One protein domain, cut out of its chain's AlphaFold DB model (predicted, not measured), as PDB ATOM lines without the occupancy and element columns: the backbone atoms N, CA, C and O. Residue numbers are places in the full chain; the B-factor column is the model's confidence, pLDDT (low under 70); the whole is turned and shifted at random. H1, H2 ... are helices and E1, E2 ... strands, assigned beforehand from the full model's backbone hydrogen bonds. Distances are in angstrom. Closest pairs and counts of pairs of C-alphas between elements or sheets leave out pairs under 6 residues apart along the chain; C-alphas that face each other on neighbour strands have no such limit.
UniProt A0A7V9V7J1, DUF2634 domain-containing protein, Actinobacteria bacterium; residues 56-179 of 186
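What this domain is: This is residues 56 to 179 of the 186 residues of the protein "DUF2634 domain-containing protein" of Actinobacteria bacterium (UniProt A0A7V9V7J1). What shape do these coordinates make? A twisted sheet of three strands, E2, E3 and E4, has two helices, H1 and H2, over one face, in two layers. Ahead of them, residues 56 to 74 and the short strand E1 fold back on themselves in a loose lobe at one end. What is it made of? The printed part has 124 residues, with two named helices and four named strands in the order E1 H1 H2 E2 E3 E4; the sheet runs E2 E3 E4, antiparallel, and the class is mixed. How large is it? It is compact, with a radius of gyration of the C-alphas of 14.8 A and spans of 46 by 33 by 29 A.

How they stand to each other: How does the first stretch sit? Residues 56 to 57 pair antiparallel with residues 75 to 76 of E1, residues 75 to 77, which pairs with no named strand. E1 and H1, residues 79 to 91, meet only through their tight link. How do the helices stand? H1 touches H2, residues 118 to 133, closest at the C-alphas of Ile 90 and Ile 129, 6.4 A apart; they run opposite ways at a steep tilt of 46 degrees. In both, every O i to N i+4 pair is within hydrogen-bond range. What joins the strands? E2, residues 139 to 150, E3, residues 155 to 165, and E4, residues 170 to 178, form a meander, each strand the antiparallel neighbour of the one before. In the hairpin of E2 and E3, N 140 and O 164 are 2.8 A apart, within hydrogen-bond range; in that of E3 and E4, N 178 and O 156 are 2.7 A apart. How are the helices placed on the sheet? H1 lies over E3 at a height over the sheet of 7.2 A, slantwise to the strands at 35 degrees to E3 on the local plane. H2 lies over E2 and E3 at a height of 7.8 A, along the strands at 27 degrees to E2 on the local plane.

Where its parts are: Where do the elements begin and end? E1 begins at C-alpha 75 at (42.393, 58.705, 559.199), and E4 ends at C-alpha 178 at (60.626, 58.283, 574.620). How long are they? From first to last C-alpha, H1 measures 18.4 A, H2 22.3 A, E2 28.6 A, E3 27.8 A and E4 20.9 A. Where do the strands bend? E2 bends by 62 degrees at residue 143, E3 by 59 degrees at residue 159 and E4 by 76 degrees at residue 175.

The domain as a whole: How far does it reach? The two C-alphas farthest apart, those of Gln 71 and Val 116, are 48.1 A apart. Is it unbroken? The printed part has no cut, and the link from H1 to H2, 26 residues, is long. Where is confidence low? Residues 109 to 116 and residue 179 are under 70 in pLDDT; the mean of the printed part is 85.6.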
ATOM      1  N   THR A  56      44.415  53.502 559.955       91.25
ATOM      2  CA  THR A  56      44.322  53.808 561.386       91.25
ATOM      3  C   THR A  56      44.012  55.285 561.610       91.25
ATOM      4  O   THR A  56      44.071  56.106 560.693       91.25
ATOM      5  N   TRP A  57      43.663  55.646 562.839       92.50
ATOM      6  CA  TRP A  57      43.481  57.042 563.212       92.50
ATOM      7  C   TRP A  57      44.811  57.688 563.562       92.50
ATOM      8  O   TRP A  57      45.633  57.130 564.286       92.50
ATOM      9  N   LEU A  58      44.991  58.917 563.093       89.94
ATOM     10  CA  LEU A  58      46.173  59.699 563.386       89.94
ATOM     11  C   LEU A  58      46.160  60.131 564.853       89.94
ATOM     12  O   LEU A  58      45.287  60.885 565.296       89.94
ATOM     13  N   PHE A  59      47.156  59.671 565.598       88.25
ATOM     14  CA  PHE A  59      47.362  60.009 566.997       88.25
ATOM     15  C   PHE A  59      48.570  60.934 567.136       88.25
ATOM     16  O   PHE A  59      49.627  60.680 566.564       88.25
ATOM     17  N   ASN A  60      48.412  62.033 567.874       86.00
ATOM     18  CA  ASN A  60      49.518  62.901 568.245       86.00
ATOM     19  C   ASN A  60      50.041  62.444 569.617       86.00
ATOM     20  O   ASN A  60      49.371  62.635 570.636       86.00
ATOM     21  N   PHE A  61      51.230  61.840 569.614       83.50
ATOM     22  CA  PHE A  61      51.861  61.249 570.797       83.50
ATOM     23  C   PHE A  61      52.386  62.291 571.792       83.50
ATOM     24  O   PHE A  61      52.391  62.028 572.987       83.50
ATOM     25  N   GLU A  62      52.717  63.503 571.339       78.69
ATOM     26  CA  GLU A  62      53.132  64.602 572.224       78.69
ATOM     27  C   GLU A  62      51.971  65.115 573.090       78.69
ATOM     28  O   GLU A  62      52.130  65.440 574.262       78.69
ATOM     29  N   THR A  63      50.774  65.202 572.504       82.69
ATOM     30  CA  THR A  63      49.570  65.735 573.163       82.69
ATOM     31  C   THR A  63      48.665  64.648 573.736       82.69
ATOM     32  O   THR A  63      47.705  64.968 574.446       82.69
ATOM     33  N   GLY A  64      48.926  63.379 573.408       83.12
ATOM     34  CA  GLY A  64      48.112  62.229 573.796       83.12
ATOM     35  C   GLY A  64      46.694  62.255 573.212       83.12
ATOM     36  O   GLY A  64      45.745  61.824 573.870       83.12
ATOM     37  N   ARG A  65      46.499  62.837 572.018       86.12
ATOM     38  CA  ARG A  65      45.167  63.039 571.420       86.12
ATOM     39  C   ARG A  65      45.129  62.668 569.946       86.12
ATOM     40  O   ARG A  65      46.062  62.929 569.196       86.12
ATOM     41  N   PHE A  66      43.981  62.158 569.505       89.31
ATOM     42  CA  PHE A  66      43.707  61.999 568.079       89.31
ATOM     43  C   PHE A  66      43.664  63.355 567.376       89.31
ATOM     44  O   PHE A  66      42.973  64.283 567.817       89.31
ATOM     45  N   VAL A  67      44.370  63.447 566.252       90.12
ATOM     46  CA  VAL A  67      44.295  64.602 565.359       90.12
ATOM     47  C   VAL A  67      42.897  64.629 564.763       90.12
ATOM     48  O   VAL A  67      42.397  63.610 564.298       90.12
ATOM     49  N   ARG A  68      42.226  65.781 564.797       88.88
ATOM     50  CA  ARG A  68      40.858  65.909 564.279       88.88
ATOM     51  C   ARG A  68      40.852  66.424 562.850       88.88
ATOM     52  O   ARG A  68      41.496  67.424 562.551       88.88
ATOM     53  N   SER A  69      40.036  65.795 562.011       84.75
ATOM     54  CA  SER A  69      39.615  66.319 560.714       84.75
ATOM     55  C   SER A  69      38.113  66.609 560.786       84.75
ATOM     56  O   SER A  69      37.264  65.725 560.665       84.75
ATOM     57  N   GLY A  70      37.763  67.858 561.104       87.06
ATOM     58  CA  GLY A  70      36.377  68.238 561.386       87.06
ATOM     59  C   GLY A  70      35.858  67.636 562.699       87.06
ATOM     60  O   GLY A  70      36.421  67.884 563.765       87.06
ATOM     61  N   GLN A  71      34.752  66.883 562.641       85.00
ATOM     62  CA  GLN A  71      34.130  66.264 563.825       85.00
ATOM     63  C   GLN A  71      34.704  64.881 564.180       85.00
ATOM     64  O   GLN A  71      34.501  64.418 565.305       85.00
ATOM     65  N   ALA A  72      35.443  64.247 563.267       87.44
ATOM     66  CA  ALA A  72      36.010  62.910 563.439       87.44
ATOM     67  C   ALA A  72      37.546  62.952 563.581       87.44
ATOM     68  O   ALA A  72      38.174  63.946 563.197       87.44
ATOM     69  N   PRO A  73      38.171  61.903 564.148       91.00
ATOM     70  CA  PRO A  73      39.608  61.686 564.022       91.00
ATOM     71  C   PRO A  73      40.032  61.650 562.550       91.00
ATOM     72  O   PRO A  73      39.305  61.135 561.702       91.00
ATOM     73  N   ALA A  74      41.197  62.212 562.247       92.50
ATOM     74  CA  ALA A  74      41.824  62.070 560.946       92.50
ATOM     75  C   ALA A  74      42.257  60.610 560.756       92.50
ATOM     76  O   ALA A  74      42.825  60.009 561.666       92.50
ATOM     77  N   GLU A  75      41.985  60.055 559.583       93.56
ATOM     78  CA  GLU A  75      42.393  58.705 559.199       93.56
ATOM     79  C   GLU A  75      43.633  58.786 558.307       93.56
ATOM     80  O   GLU A  75      43.752  59.685 557.471       93.56
ATOM     81  N   VAL A  76      44.558  57.854 558.505       92.88
ATOM     82  CA  VAL A  76      45.749  57.663 557.680       92.88
ATOM     83  C   VAL A  76      45.817  56.207 557.243       92.88
ATOM     84  O   VAL A  76      45.436  55.312 557.992       92.88
ATOM     85  N   SER A  77      46.302  55.972 556.029       91.19
ATOM     86  CA  SER A  77      46.426  54.640 555.439       91.19
ATOM     87  C   SER A  77      47.825  54.417 554.871       91.19
ATOM     88  O   SER A  77      48.622  55.358 554.759       91.19
ATOM     89  N   GLY A  78      48.136  53.165 554.532       90.56
ATOM     90  CA  GLY A  78      49.419  52.817 553.929       90.56
ATOM     91  C   GLY A  78      50.586  53.123 554.867       90.56
ATOM     92  O   GLY A  78      50.522  52.884 556.074       90.56
ATOM     93  N   VAL A  79      51.627  53.751 554.322       90.38
ATOM     94  CA  VAL A  79      52.810  54.213 555.069       90.38
ATOM     95  C   VAL A  79      52.441  55.105 556.261       90.38
ATOM     96  O   VAL A  79      53.076  55.048 557.312       90.38
ATOM     97  N   GLY A  80      51.389  55.921 556.142       90.31
ATOM     98  CA  GLY A  80      50.927  56.762 557.247       90.31
ATOM     99  C   GLY A  80      50.447  55.940 558.445       90.31
ATOM    100  O   GLY A  80      50.724  56.301 559.587       90.31
ATOM    101  N   ALA A  81      49.780  54.813 558.187       91.62
ATOM    102  CA  ALA A  81      49.363  53.890 559.233       91.62
ATOM    103  C   ALA A  81      50.557  53.154 559.854       91.62
ATOM    104  O   ALA A  81      50.614  53.037 561.077       91.62
ATOM    105  N   LEU A  82      51.543  52.758 559.042       92.75
ATOM    106  CA  LEU A  82      52.786  52.152 559.528       92.75
ATOM    107  C   LEU A  82      53.556  53.100 560.459       92.75
ATOM    108  O   LEU A  82      53.993  52.693 561.530       92.75
ATOM    109  N   LYS A  83      53.647  54.393 560.121       93.38
ATOM    110  CA  LYS A  83      54.269  55.400 560.999       93.38
ATOM    111  C   LYS A  83      53.569  55.515 562.350       93.38
ATOM    112  O   LYS A  83      54.235  55.622 563.376       93.38
ATOM    113  N   VAL A  84      52.237  55.487 562.359       92.75
ATOM    114  CA  VAL A  84      51.470  55.485 563.612       92.75
ATOM    115  C   VAL A  84      51.728  54.196 564.389       92.75
ATOM    116  O   VAL A  84      51.918  54.268 565.597       92.75
ATOM    117  N   TRP A  85      51.791  53.044 563.720       93.25
ATOM    118  CA  TRP A  85      52.118  51.765 564.352       93.25
ATOM    119  C   TRP A  85      53.498  51.774 565.018       93.25
ATOM    120  O   TRP A  85      53.597  51.422 566.189       93.25
ATOM    121  N   ILE A  86      54.528  52.271 564.323       93.62
ATOM    122  CA  ILE A  86      55.899  52.403 564.847       93.62
ATOM    123  C   ILE A  86      55.903  53.236 566.130       93.62
ATOM    124  O   ILE A  86      56.444  52.819 567.151       93.62
ATOM    125  N   LEU A  87      55.243  54.398 566.108       92.50
ATOM    126  CA  LEU A  87      55.147  55.250 567.291       92.50
ATOM    127  C   LEU A  87      54.334  54.583 568.409       92.50
ATOM    128  O   LEU A  87      54.720  54.673 569.569       92.50
ATOM    129  N   MET A  88      53.249  53.870 568.092       90.38
ATOM    130  CA  MET A  88      52.515  53.099 569.102       90.38
ATOM    131  C   MET A  88      53.412  52.057 569.766       90.38
ATOM    132  O   MET A  88      53.384  51.965 570.988       90.38
ATOM    133  N   ALA A  89      54.214  51.315 569.002       90.94
ATOM    134  CA  ALA A  89      55.140  50.329 569.550       90.94
ATOM    135  C   ALA A  89      56.167  50.992 570.485       90.94
ATOM    136  O   ALA A  89      56.337  50.557 571.617       90.94
ATOM    137  N   ILE A  90      56.775  52.106 570.073       90.56
ATOM    138  CA  ILE A  90      57.765  52.829 570.892       90.56
ATOM    139  C   ILE A  90      57.147  53.396 572.182       90.56
ATOM    140  O   ILE A  90      57.789  53.413 573.227       90.56
ATOM    141  N   HIS A  91      55.900  53.868 572.130       86.50
ATOM    142  CA  HIS A  91      55.230  54.502 573.270       86.50
ATOM    143  C   HIS A  91      54.428  53.537 574.155       86.50
ATOM    144  O   HIS A  91      53.846  53.973 575.152       86.50
ATOM    145  N   THR A  92      54.359  52.250 573.812       85.88
ATOM    146  CA  THR A  92      53.597  51.261 574.579       85.88
ATOM    147  C   THR A  92      54.536  50.415 575.419       85.88
ATOM    148  O   THR A  92      55.435  49.765 574.891       85.88
ATOM    149  N   ALA A  93      54.279  50.374 576.728       84.44
ATOM    150  CA  ALA A  93      54.957  49.440 577.612       84.44
ATOM    151  C   ALA A  93      54.511  48.000 577.303       84.44
ATOM    152  O   ALA A  93      53.312  47.693 577.250       84.44
ATOM    153  N   ARG A  94      55.483  47.112 577.110       85.00
ATOM    154  CA  ARG A  94      55.284  45.687 576.845       85.00
ATOM    155  C   ARG A  94      54.417  45.058 577.936       85.00
ATOM    156  O   ARG A  94      54.618  45.294 579.126       85.00
ATOM    157  N   GLY A  95      53.405  44.292 577.530       79.62
ATOM    158  CA  GLY A  95      52.460  43.651 578.455       79.62
ATOM    159  C   GLY A  95      51.487  44.600 579.176       79.62
ATOM    160  O   GLY A  95      50.678  44.137 579.982       79.62
ATOM    161  N   ALA A  96      51.492  45.910 578.889       80.81
ATOM    162  CA  ALA A  96      50.574  46.859 579.530       80.81
ATOM    163  C   ALA A  96      49.105  46.660 579.119       80.81
ATOM    164  O   ALA A  96      48.185  47.051 579.846       80.81
ATOM    165  N   HIS A  97      48.866  46.052 577.954       78.19
ATOM    166  CA  HIS A  97      47.527  45.838 577.423       78.19
ATOM    167  C   HIS A  97      47.358  44.408 576.914       78.19
ATOM    168  O   HIS A  97      48.060  43.980 576.009       78.19
ATOM    169  N   ALA A  98      46.339  43.710 577.422       76.81
ATOM    170  CA  ALA A  98      46.033  42.322 577.053       76.81
ATOM    171  C   ALA A  98      45.634  42.118 575.575       76.81
ATOM    172  O   ALA A  98      45.469  40.984 575.137       76.81
ATOM    173  N   VAL A  99      45.408  43.204 574.829       79.81
ATOM    174  CA  VAL A  99      45.090  43.155 573.392       79.81
ATOM    175  C   VAL A  99      46.335  43.025 572.517       79.81
ATOM    176  O   VAL A  99      46.205  42.674 571.348       79.81
ATOM    177  N   PHE A 100      47.515  43.326 573.061       80.06
ATOM    178  CA  PHE A 100      48.781  43.223 572.354       80.06
ATOM    179  C   PHE A 100      49.504  41.930 572.729       80.06
ATOM    180  O   PHE A 100      49.306  41.386 573.815       80.06
ATOM    181  N   THR A 101      50.323  41.430 571.807       81.94
ATOM    182  CA  THR A 101      51.202  40.289 572.072       81.94
ATOM    183  C   THR A 101      52.331  40.706 573.011       81.94
ATOM    184  O   THR A 101      52.678  41.885 573.095       81.94
ATOM    185  N   ASP A 102      52.958  39.734 573.673       81.12
ATOM    186  CA  ASP A 102      54.109  39.994 574.551       81.12
ATOM    187  C   ASP A 102      55.333  40.539 573.793       81.12
ATOM    188  O   ASP A 102      56.245  41.075 574.409       81.12
ATOM    189  N   ALA A 103      55.352  40.426 572.463       81.06
ATOM    190  CA  ALA A 103      56.405  40.974 571.612       81.06
ATOM    191  C   ALA A 103      56.169  42.452 571.239       81.06
ATOM    192  O   ALA A 103      57.071  43.114 570.735       81.06
ATOM    193  N   PHE A 104      54.964  42.985 571.467       84.19
ATOM    194  CA  PHE A 104      54.637  44.362 571.118       84.19
ATOM    195  C   PHE A 104      55.019  45.327 572.241       84.19
ATOM    196  O   PHE A 104      54.638  45.151 573.402       84.19
ATOM    197  N   GLY A 105      55.697  46.403 571.856       85.00
ATOM    198  CA  GLY A 105      56.132  47.442 572.774       85.00
ATOM    199  C   GLY A 105      57.523  47.211 573.358       85.00
ATOM    200  O   GLY A 105      58.135  46.149 573.198       85.00
ATOM    201  N   ILE A 106      58.006  48.231 574.054       85.69
ATOM    202  CA  ILE A 106      59.292  48.221 574.762       85.69
ATOM    203  C   ILE A 106      59.063  48.029 576.261       85.69
ATOM    204  O   ILE A 106      57.969  48.295 576.761       85.69
ATOM    205  N   GLU A 107      60.050  47.530 576.995       81.62
ATOM    206  CA  GLU A 107      59.928  47.441 578.450       81.62
ATOM    207  C   GLU A 107      59.767  48.836 579.059       81.62
ATOM    208  O   GLU A 107      60.204  49.842 578.497       81.62
ATOM    209  N   ASP A 108      59.089  48.910 580.207       72.00
ATOM    210  CA  ASP A 108      58.858  50.199 580.848       72.00
ATOM    211  C   ASP A 108      60.209  50.827 581.248       72.00
ATOM    212  O   ASP A 108      60.956  50.214 582.021       72.00
ATOM    213  N   PRO A 109      60.490  52.064 580.799       61.16
ATOM    214  CA  PRO A 109      61.629  52.864 581.231       61.16
ATOM    215  C   PRO A 109      61.962  52.781 582.716       61.16
ATOM    216  O   PRO A 109      63.121  52.714 583.120       61.16
ATOM    217  N   ASN A 110      60.918  52.823 583.541       60.53
ATOM    218  CA  ASN A 110      61.017  52.919 584.986       60.53
ATOM    219  C   ASN A 110      61.360  51.571 585.629       60.53
ATOM    220  O   ASN A 110      61.683  51.526 586.817       60.53
ATOM    221  N   LEU A 111      61.269  50.479 584.865       58.12
ATOM    222  CA  LEU A 111      61.617  49.130 585.292       58.12
ATOM    223  C   LEU A 111      63.054  48.741 584.932       58.12
ATOM    224  O   LEU A 111      63.499  47.688 585.389       58.12
ATOM    225  N   MET A 112      63.801  49.589 584.211       61.91
ATOM    226  CA  MET A 112      65.231  49.390 583.939       61.91
ATOM    227  C   MET A 112      66.063  49.627 585.212       61.91
ATOM    228  O   MET A 112      66.757  50.628 585.398       61.91
ATOM    229  N   ILE A 113      65.941  48.697 586.159       50.97
ATOM    230  CA  ILE A 113      66.666  48.690 587.426       50.97
ATOM    231  C   ILE A 113      68.087  48.193 587.151       50.97
ATOM    232  O   ILE A 113      68.306  47.000 586.963       50.97
ATOM    233  N   GLY A 114      69.067  49.098 587.205       52.44
ATOM    234  CA  GLY A 114      70.488  48.732 587.152       52.44
ATOM    235  C   GLY A 114      71.310  49.407 586.059       52.44
ATOM    236  O   GLY A 114      72.520  49.187 586.039       52.44
ATOM    237  N   ALA A 115      70.717  50.253 585.210       58.47
ATOM    238  CA  ALA A 115      71.482  51.088 584.287       58.47
ATOM    239  C   ALA A 115      72.352  52.073 585.092       58.47
ATOM    240  O   ALA A 115      71.860  52.996 585.742       58.47
ATOM    241  N   VAL A 116      73.660  51.810 585.121       55.66
ATOM    242  CA  VAL A 116      74.632  52.547 585.948       55.66
ATOM    243  C   VAL A 116      75.037  53.872 585.290       55.66
ATOM    244  O   VAL A 116      75.520  54.779 585.970       55.66
ATOM    245  N   ASP A 117      74.815  53.995 583.978       71.44
ATOM    246  CA  ASP A 117      75.080  55.179 583.171       71.44
ATOM    247  C   ASP A 117      74.046  55.341 582.036       71.44
ATOM    248  O   ASP A 117      73.338  54.405 581.663       71.44
ATOM    249  N   GLY A 118      73.932  56.566 581.508       73.38
ATOM    250  CA  GLY A 118      72.963  56.896 580.458       73.38
ATOM    251  C   GLY A 118      73.288  56.293 579.088       73.38
ATOM    252  O   GLY A 118      72.380  56.134 578.285       73.38
ATOM    253  N   ALA A 119      74.547  55.933 578.822       79.94
ATOM    254  CA  ALA A 119      74.935  55.314 577.554       79.94
ATOM    255  C   ALA A 119      74.429  53.866 577.473       79.94
ATOM    256  O   ALA A 119      73.821  53.483 576.481       79.94
ATOM    257  N   SER A 120      74.586  53.108 578.559       81.88
ATOM    258  CA  SER A 120      74.055  51.751 578.695       81.88
ATOM    259  C   SER A 120      72.533  51.734 578.553       81.88
ATOM    260  O   SER A 120      71.991  50.846 577.907       81.88
ATOM    261  N   LEU A 121      71.851  52.745 579.109       81.81
ATOM    262  CA  LEU A 121      70.408  52.912 578.940       81.81
ATOM    263  C   LEU A 121      70.046  53.124 577.461       81.81
ATOM    264  O   LEU A 121      69.152  52.462 576.952       81.81
ATOM    265  N   VAL A 122      70.740  54.022 576.758       87.44
ATOM    266  CA  VAL A 122      70.495  54.276 575.327       87.44
ATOM    267  C   VAL A 122      70.685  53.004 574.494       87.44
ATOM    268  O   VAL A 122      69.830  52.693 573.666       87.44
ATOM    269  N   ASP A 123      71.746  52.237 574.741       88.12
ATOM    270  CA  ASP A 123      72.003  50.985 574.019       88.12
ATOM    271  C   ASP A 123      70.918  49.927 574.285       88.12
ATOM    272  O   ASP A 123      70.433  49.279 573.352       88.12
ATOM    273  N   GLU A 124      70.497  49.774 575.545       86.50
ATOM    274  CA  GLU A 124      69.428  48.852 575.938       86.50
ATOM    275  C   GLU A 124      68.098  49.219 575.265       86.50
ATOM    276  O   GLU A 124      67.442  48.363 574.669       86.50
ATOM    277  N   TYR A 125      67.740  50.505 575.251       86.81
ATOM    278  CA  TYR A 125      66.560  50.983 574.534       86.81
ATOM    279  C   TYR A 125      66.640  50.762 573.032       86.81
ATOM    280  O   TYR A 125      65.651  50.353 572.425       86.81
ATOM    281  N   GLY A 126      67.796  51.021 572.422       90.62
ATOM    282  CA  GLY A 126      67.999  50.778 570.999       90.62
ATOM    283  C   GLY A 126      67.760  49.312 570.635       90.62
ATOM    284  O   GLY A 126      67.122  49.018 569.621       90.62
ATOM    285  N   ALA A 127      68.210  48.385 571.488       90.62
ATOM    286  CA  ALA A 127      67.945  46.960 571.322       90.62
ATOM    287  C   ALA A 127      66.448  46.630 571.450       90.62
ATOM    288  O   ALA A 127      65.906  45.941 570.586       90.62
ATOM    289  N   GLN A 128      65.767  47.166 572.468       89.81
ATOM    290  CA  GLN A 128      64.336  46.924 572.681       89.81
ATOM    291  C   GLN A 128      63.455  47.513 571.576       89.81
ATOM    292  O   GLN A 128      62.507  46.868 571.137       89.81
ATOM    293  N   ILE A 129      63.770  48.718 571.096       91.75
ATOM    294  CA  ILE A 129      63.069  49.343 569.969       91.75
ATOM    295  C   ILE A 129      63.238  48.480 568.724       91.75
ATOM    296  O   ILE A 129      62.251  48.184 568.054       91.75
ATOM    297  N   ARG A 130      64.463  48.028 568.423       94.50
ATOM    298  CA  ARG A 130      64.695  47.144 567.277       94.50
ATOM    299  C   ARG A 130      63.888  45.850 567.407       94.50
ATOM    300  O   ARG A 130      63.208  45.482 566.458       94.50
ATOM    301  N   GLU A 131      63.906  45.203 568.571       92.12
ATOM    302  CA  GLU A 131      63.116  43.991 568.823       92.12
ATOM    303  C   GLU A 131      61.615  44.235 568.602       92.12
ATOM    304  O   GLU A 131      60.978  43.494 567.863       92.12
ATOM    305  N   ALA A 132      61.063  45.298 569.191       91.81
ATOM    306  CA  ALA A 132      59.639  45.610 569.109       91.81
ATOM    307  C   ALA A 132      59.181  45.951 567.682       91.81
ATOM    308  O   ALA A 132      58.062  45.619 567.293       91.81
ATOM    309  N   LEU A 133      60.026  46.631 566.902       93.69
ATOM    310  CA  LEU A 133      59.690  47.050 565.542       93.69
ATOM    311  C   LEU A 133      59.788  45.907 564.530       93.69
ATOM    312  O   LEU A 133      58.941  45.822 563.644       93.69
ATOM    313  N   LEU A 134      60.752  44.998 564.689       93.69
ATOM    314  CA  LEU A 134      60.927  43.842 563.797       93.69
ATOM    315  C   LEU A 134      59.823  42.781 563.931       93.69
ATOM    316  O   LEU A 134      59.800  41.818 563.174       93.69
ATOM    317  N   VAL A 135      58.881  42.956 564.861       91.12
ATOM    318  CA  VAL A 135      57.657  42.142 564.943       91.12
ATOM    319  C   VAL A 135      56.707  42.419 563.774       91.12
ATOM    320  O   VAL A 135      55.846  41.596 563.479       91.12
ATOM    321  N   HIS A 136      56.810  43.584 563.132       90.81
ATOM    322  CA  HIS A 136      55.925  43.951 562.035       90.81
ATOM    323  C   HIS A 136      56.484  43.485 560.688       90.81
ATOM    324  O   HIS A 136      57.549  43.938 560.284       90.81
ATOM    325  N   ASP A 137      55.708  42.705 559.932       90.56
ATOM    326  CA  ASP A 137      56.136  42.069 558.670       90.56
ATOM    327  C   ASP A 137      56.663  43.048 557.602       90.56
ATOM    328  O   ASP A 137      57.462  42.689 556.743       90.56
ATOM    329  N   ARG A 138      56.214  44.308 557.645       90.81
ATOM    330  CA  ARG A 138      56.652  45.383 556.728       90.81
ATOM    331  C   ARG A 138      57.959  46.069 557.127       90.81
ATOM    332  O   ARG A 138      58.426  46.939 556.402       90.81
ATOM    333  N   ILE A 139      58.511  45.769 558.299       93.62
ATOM    334  CA  ILE A 139      59.752  46.374 558.782       93.62
ATOM    335  C   ILE A 139      60.865  45.351 558.596       93.62
ATOM    336  O   ILE A 139      60.870  44.305 559.231       93.62
ATOM    337  N   SER A 140      61.808  45.666 557.710       93.50
ATOM    338  CA  SER A 140      62.936  44.787 557.396       93.50
ATOM    339  C   SER A 140      64.123  45.024 558.322       93.50
ATOM    340  O   SER A 140      64.770  44.069 558.741       93.50
ATOM    341  N   ASP A 141      64.418  46.289 558.644       94.00
ATOM    342  CA  ASP A 141      65.506  46.626 559.563       94.00
ATOM    343  C   ASP A 141      65.317  48.002 560.221       94.00
ATOM    344  O   ASP A 141      64.572  48.864 559.747       94.00
ATOM    345  N   VAL A 142      66.048  48.219 561.310       94.94
ATOM    346  CA  VAL A 142      66.304  49.531 561.901       94.94
ATOM    347  C   VAL A 142      67.759  49.877 561.599       94.94
ATOM    348  O   VAL A 142      68.664  49.333 562.227       94.94
ATOM    349  N   GLU A 143      68.007  50.761 560.639       93.69
ATOM    350  CA  GLU A 143      69.366  51.062 560.165       93.69
ATOM    351  C   GLU A 143      70.122  51.998 561.111       93.69
ATOM    352  O   GLU A 143      71.319  51.841 561.347       93.69
ATOM    353  N   GLU A 144      69.419  52.983 561.666       94.69
ATOM    354  CA  GLU A 144      70.020  54.023 562.490       94.69
ATOM    355  C   GLU A 144      69.151  54.298 563.704       94.69
ATOM    356  O   GLU A 144      67.932  54.438 563.597       94.69
ATOM    357  N   TYR A 145      69.804  54.403 564.854       94.50
ATOM    358  CA  TYR A 145      69.196  54.797 566.109       94.50
ATOM    359  C   TYR A 145      70.179  55.694 566.857       94.50
ATOM    360  O   TYR A 145      71.274  55.265 567.220       94.50
ATOM    361  N   VAL A 146      69.781  56.946 567.057       94.25
ATOM    362  CA  VAL A 146      70.518  57.937 567.837       94.25
ATOM    363  C   VAL A 146      69.556  58.516 568.857       94.25
ATOM    364  O   VAL A 146      68.506  59.052 568.496       94.25
ATOM    365  N   ALA A 147      69.911  58.398 570.131       91.62
ATOM    366  CA  ALA A 147      69.117  58.929 571.220       91.62
ATOM    367  C   ALA A 147      69.999  59.525 572.316       91.62
ATOM    368  O   ALA A 147      71.143  59.117 572.516       91.62
ATOM    369  N   GLU A 148      69.426  60.471 573.049       89.12
ATOM    370  CA  GLU A 148      70.046  61.093 574.209       89.12
ATOM    371  C   GLU A 148      69.124  60.974 575.423       89.12
ATOM    372  O   GLU A 148      67.912  61.203 575.347       89.12
ATOM    373  N   TYR A 149      69.710  60.613 576.562       85.12
ATOM    374  CA  TYR A 149      69.009  60.552 577.835       85.12
ATOM    375  C   TYR A 149      69.254  61.818 578.656       85.12
ATOM    376  O   TYR A 149      70.395  62.160 578.971       85.12
ATOM    377  N   TYR A 150      68.169  62.479 579.056       83.69
ATOM    378  CA  TYR A 150      68.178  63.692 579.865       83.69
ATOM    379  C   TYR A 150      67.764  63.354 581.304       83.69
ATOM    380  O   TYR A 150      66.567  63.382 581.624       83.69
ATOM    381  N   PRO A 151      68.724  63.055 582.204       75.88
ATOM    382  CA  PRO A 151      68.431  62.551 583.548       75.88
ATOM    383  C   PRO A 151      67.618  63.538 584.392       75.88
ATOM    384  O   PRO A 151      66.752  63.119 585.153       75.88
ATOM    385  N   ASP A 152      67.836  64.844 584.215       78.81
ATOM    386  CA  ASP A 152      67.118  65.891 584.956       78.81
ATOM    387  C   ASP A 152      65.611  65.910 584.660       78.81
ATOM    388  O   ASP A 152      64.818  66.369 585.481       78.81
ATOM    389  N   GLN A 153      65.216  65.426 583.480       75.38
ATOM    390  CA  GLN A 153      63.822  65.366 583.042       75.38
ATOM    391  C   GLN A 153      63.263  63.940 583.101       75.38
ATOM    392  O   GLN A 153      62.054  63.751 582.986       75.38
ATOM    393  N   GLY A 154      64.133  62.938 583.269       74.69
ATOM    394  CA  GLY A 154      63.783  61.525 583.157       74.69
ATOM    395  C   GLY A 154      63.357  61.115 581.745       74.69
ATOM    396  O   GLY A 154      62.704  60.085 581.597       74.69
ATOM    397  N   VAL A 155      63.690  61.914 580.725       78.19
ATOM    398  CA  VAL A 155      63.225  61.737 579.340       78.19
ATOM    399  C   VAL A 155      64.365  61.254 578.452       78.19
ATOM    400  O   VAL A 155      65.459  61.813 578.502       78.19
ATOM    401  N   MET A 156      64.104  60.255 577.609       84.56
ATOM    402  CA  MET A 156      64.953  59.941 576.464       84.56
ATOM    403  C   MET A 156      64.375  60.605 575.215       84.56
ATOM    404  O   MET A 156      63.168  60.554 574.998       84.56
ATOM    405  N   TYR A 157      65.211  61.222 574.390       89.06
ATOM    406  CA  TYR A 157      64.809  61.717 573.076       89.06
ATOM    407  C   TYR A 157      65.523  60.912 572.007       89.06
ATOM    408  O   TYR A 157      66.748  60.841 572.002       89.06
ATOM    409  N   ILE A 158      64.756  60.330 571.092       92.06
ATOM    410  CA  ILE A 158      65.292  59.799 569.844       92.06
ATOM    411  C   ILE A 158      65.551  60.997 568.940       92.06
ATOM    412  O   ILE A 158      64.614  61.634 568.455       92.06
ATOM    413  N   GLU A 159      66.822  61.310 568.729       93.88
ATOM    414  CA  GLU A 159      67.238  62.361 567.808       93.88
ATOM    415  C   GLU A 159      66.997  61.929 566.367       93.88
ATOM    416  O   GLU A 159      66.469  62.711 565.579       93.88
ATOM    417  N   ASN A 160      67.334  60.678 566.050       95.12
ATOM    418  CA  ASN A 160      67.170  60.109 564.725       95.12
ATOM    419  C   ASN A 160      66.881  58.605 564.806       95.12
ATOM    420  O   ASN A 160      67.564  57.862 565.512       95.12
ATOM    421  N   LEU A 161      65.873  58.161 564.065       96.06
ATOM    422  CA  LEU A 161      65.533  56.758 563.872       96.06
ATOM    423  C   LEU A 161      65.215  56.529 562.396       96.06
ATOM    424  O   LEU A 161      64.255  57.098 561.867       96.06
ATOM    425  N   THR A 162      66.008  55.669 561.762       96.56
ATOM    426  CA  THR A 162      65.862  55.281 560.356       96.56
ATOM    427  C   THR A 162      65.439  53.820 560.276       96.56
ATOM    428  O   THR A 162      66.116  52.941 560.807       96.56
ATOM    429  N   ILE A 163      64.313  53.567 559.614       96.00
ATOM    430  CA  ILE A 163      63.700  52.246 559.469       96.00
ATOM    431  C   ILE A 163      63.605  51.912 557.983       96.00
ATOM    432  O   ILE A 163      63.131  52.735 557.197       96.00
ATOM    433  N   LEU A 164      64.018  50.702 557.625       94.31
ATOM    434  CA  LEU A 164      63.900  50.142 556.285       94.31
ATOM    435  C   LEU A 164      62.668  49.238 556.211       94.31
ATOM    436  O   LEU A 164      62.495  48.350 557.051       94.31
ATOM    437  N   THR A 165      61.818  49.453 555.210       92.44
ATOM    438  CA  THR A 165      60.647  48.605 554.958       92.44
ATOM    439  C   THR A 165      60.924  47.528 553.910       92.44
ATOM    440  O   THR A 165      61.904  47.596 553.170       92.44
ATOM    441  N   ASP A 166      60.036  46.535 553.837       86.62
ATOM    442  CA  ASP A 166      60.046  45.459 552.832       86.62
ATOM    443  C   ASP A 166      59.949  45.971 551.384       86.62
ATOM    444  O   ASP A 166      60.464  45.350 550.459       86.62
ATOM    445  N   GLU A 167      59.329  47.134 551.187       84.44
ATOM    446  CA  GLU A 167      59.221  47.811 549.888       84.44
ATOM    447  C   GLU A 167      60.447  48.690 549.549       84.44
ATOM    448  O   GLU A 167      60.363  49.552 548.674       84.44
ATOM    449  N   GLU A 168      61.576  48.504 550.247       76.81
ATOM    450  CA  GLU A 168      62.798  49.323 550.142       76.81
ATOM    451  C   GLU A 168      62.557  50.828 550.416       76.81
ATOM    452  O   GLU A 168      63.354  51.688 550.028       76.81
ATOM    453  N   GLU A 169      61.459  51.173 551.101       87.00
ATOM    454  CA  GLU A 169      61.169  52.542 551.521       87.00
ATOM    455  C   GLU A 169      61.837  52.833 552.873       87.00
ATOM    456  O   GLU A 169      61.817  52.024 553.801       87.00
ATOM    457  N   THR A 170      62.432  54.019 553.004       92.75
ATOM    458  CA  THR A 170      63.056  54.459 554.256       92.75
ATOM    459  C   THR A 170      62.138  55.407 555.020       92.75
ATOM    460  O   THR A 170      61.796  56.493 554.539       92.75
ATOM    461  N   LEU A 171      61.804  55.051 556.260       94.25
ATOM    462  CA  LEU A 171      61.070  55.906 557.189       94.25
ATOM    463  C   LEU A 171      62.034  56.554 558.179       94.25
ATOM    464  O   LEU A 171      62.855  55.875 558.787       94.25
ATOM    465  N   ARG A 172      61.915  57.873 558.356       95.00
ATOM    466  CA  ARG A 172      62.741  58.648 559.289       95.00
ATOM    467  C   ARG A 172      61.888  59.337 560.335       95.00
ATOM    468  O   ARG A 172      60.845  59.912 560.004       95.00
ATOM    469  N   PHE A 173      62.362  59.290 561.570       94.00
ATOM    470  CA  PHE A 173      61.750  59.918 562.729       94.00
ATOM    471  C   PHE A 173      62.805  60.746 563.453       94.00
ATOM    472  O   PHE A 173      63.916  60.274 563.675       94.00
ATOM    473  N   GLU A 174      62.443  61.970 563.826       92.56
ATOM    474  CA  GLU A 174      63.341  62.918 564.478       92.56
ATOM    475  C   GLU A 174      62.652  63.522 565.701       92.56
ATOM    476  O   GLU A 174      61.455  63.821 565.661       92.56
ATOM    477  N   GLY A 175      63.413  63.711 566.779       87.81
ATOM    478  CA  GLY A 175      62.944  64.371 567.998       87.81
ATOM    479  C   GLY A 175      61.789  63.657 568.703       87.81
ATOM    480  O   GLY A 175      60.931  64.324 569.280       87.81
ATOM    481  N   VAL A 176      61.733  62.323 568.658       86.69
ATOM    482  CA  VAL A 176      60.649  61.555 569.287       86.69
ATOM    483  C   VAL A 176      60.927  61.411 570.789       86.69
ATOM    484  O   VAL A 176      61.927  60.792 571.159       86.69
ATOM    485  N   PRO A 177      60.072  61.950 571.679       84.19
ATOM    486  CA  PRO A 177      60.258  61.799 573.116       84.19
ATOM    487  C   PRO A 177      59.864  60.389 573.560       84.19
ATOM    488  O   PRO A 177      58.691  60.030 573.574       84.19
ATOM    489  N   VAL A 178      60.829  59.599 574.006       76.88
ATOM    490  CA  VAL A 178      60.626  58.283 574.620       76.88
ATOM    491  C   VAL A 178      60.688  58.441 576.131       76.88
ATOM    492  O   VAL A 178      61.635  58.075 576.814       76.88
ATOM    493  N   THR A 179      59.671  59.122 576.640       67.88
ATOM    494  CA  THR A 179      59.187  59.037 578.016       67.88
ATOM    495  C   THR A 179      57.975  59.950 578.079       67.88
ATOM    496  O   THR A 179      58.061  61.128 577.746       67.88
TER     497      THR A 179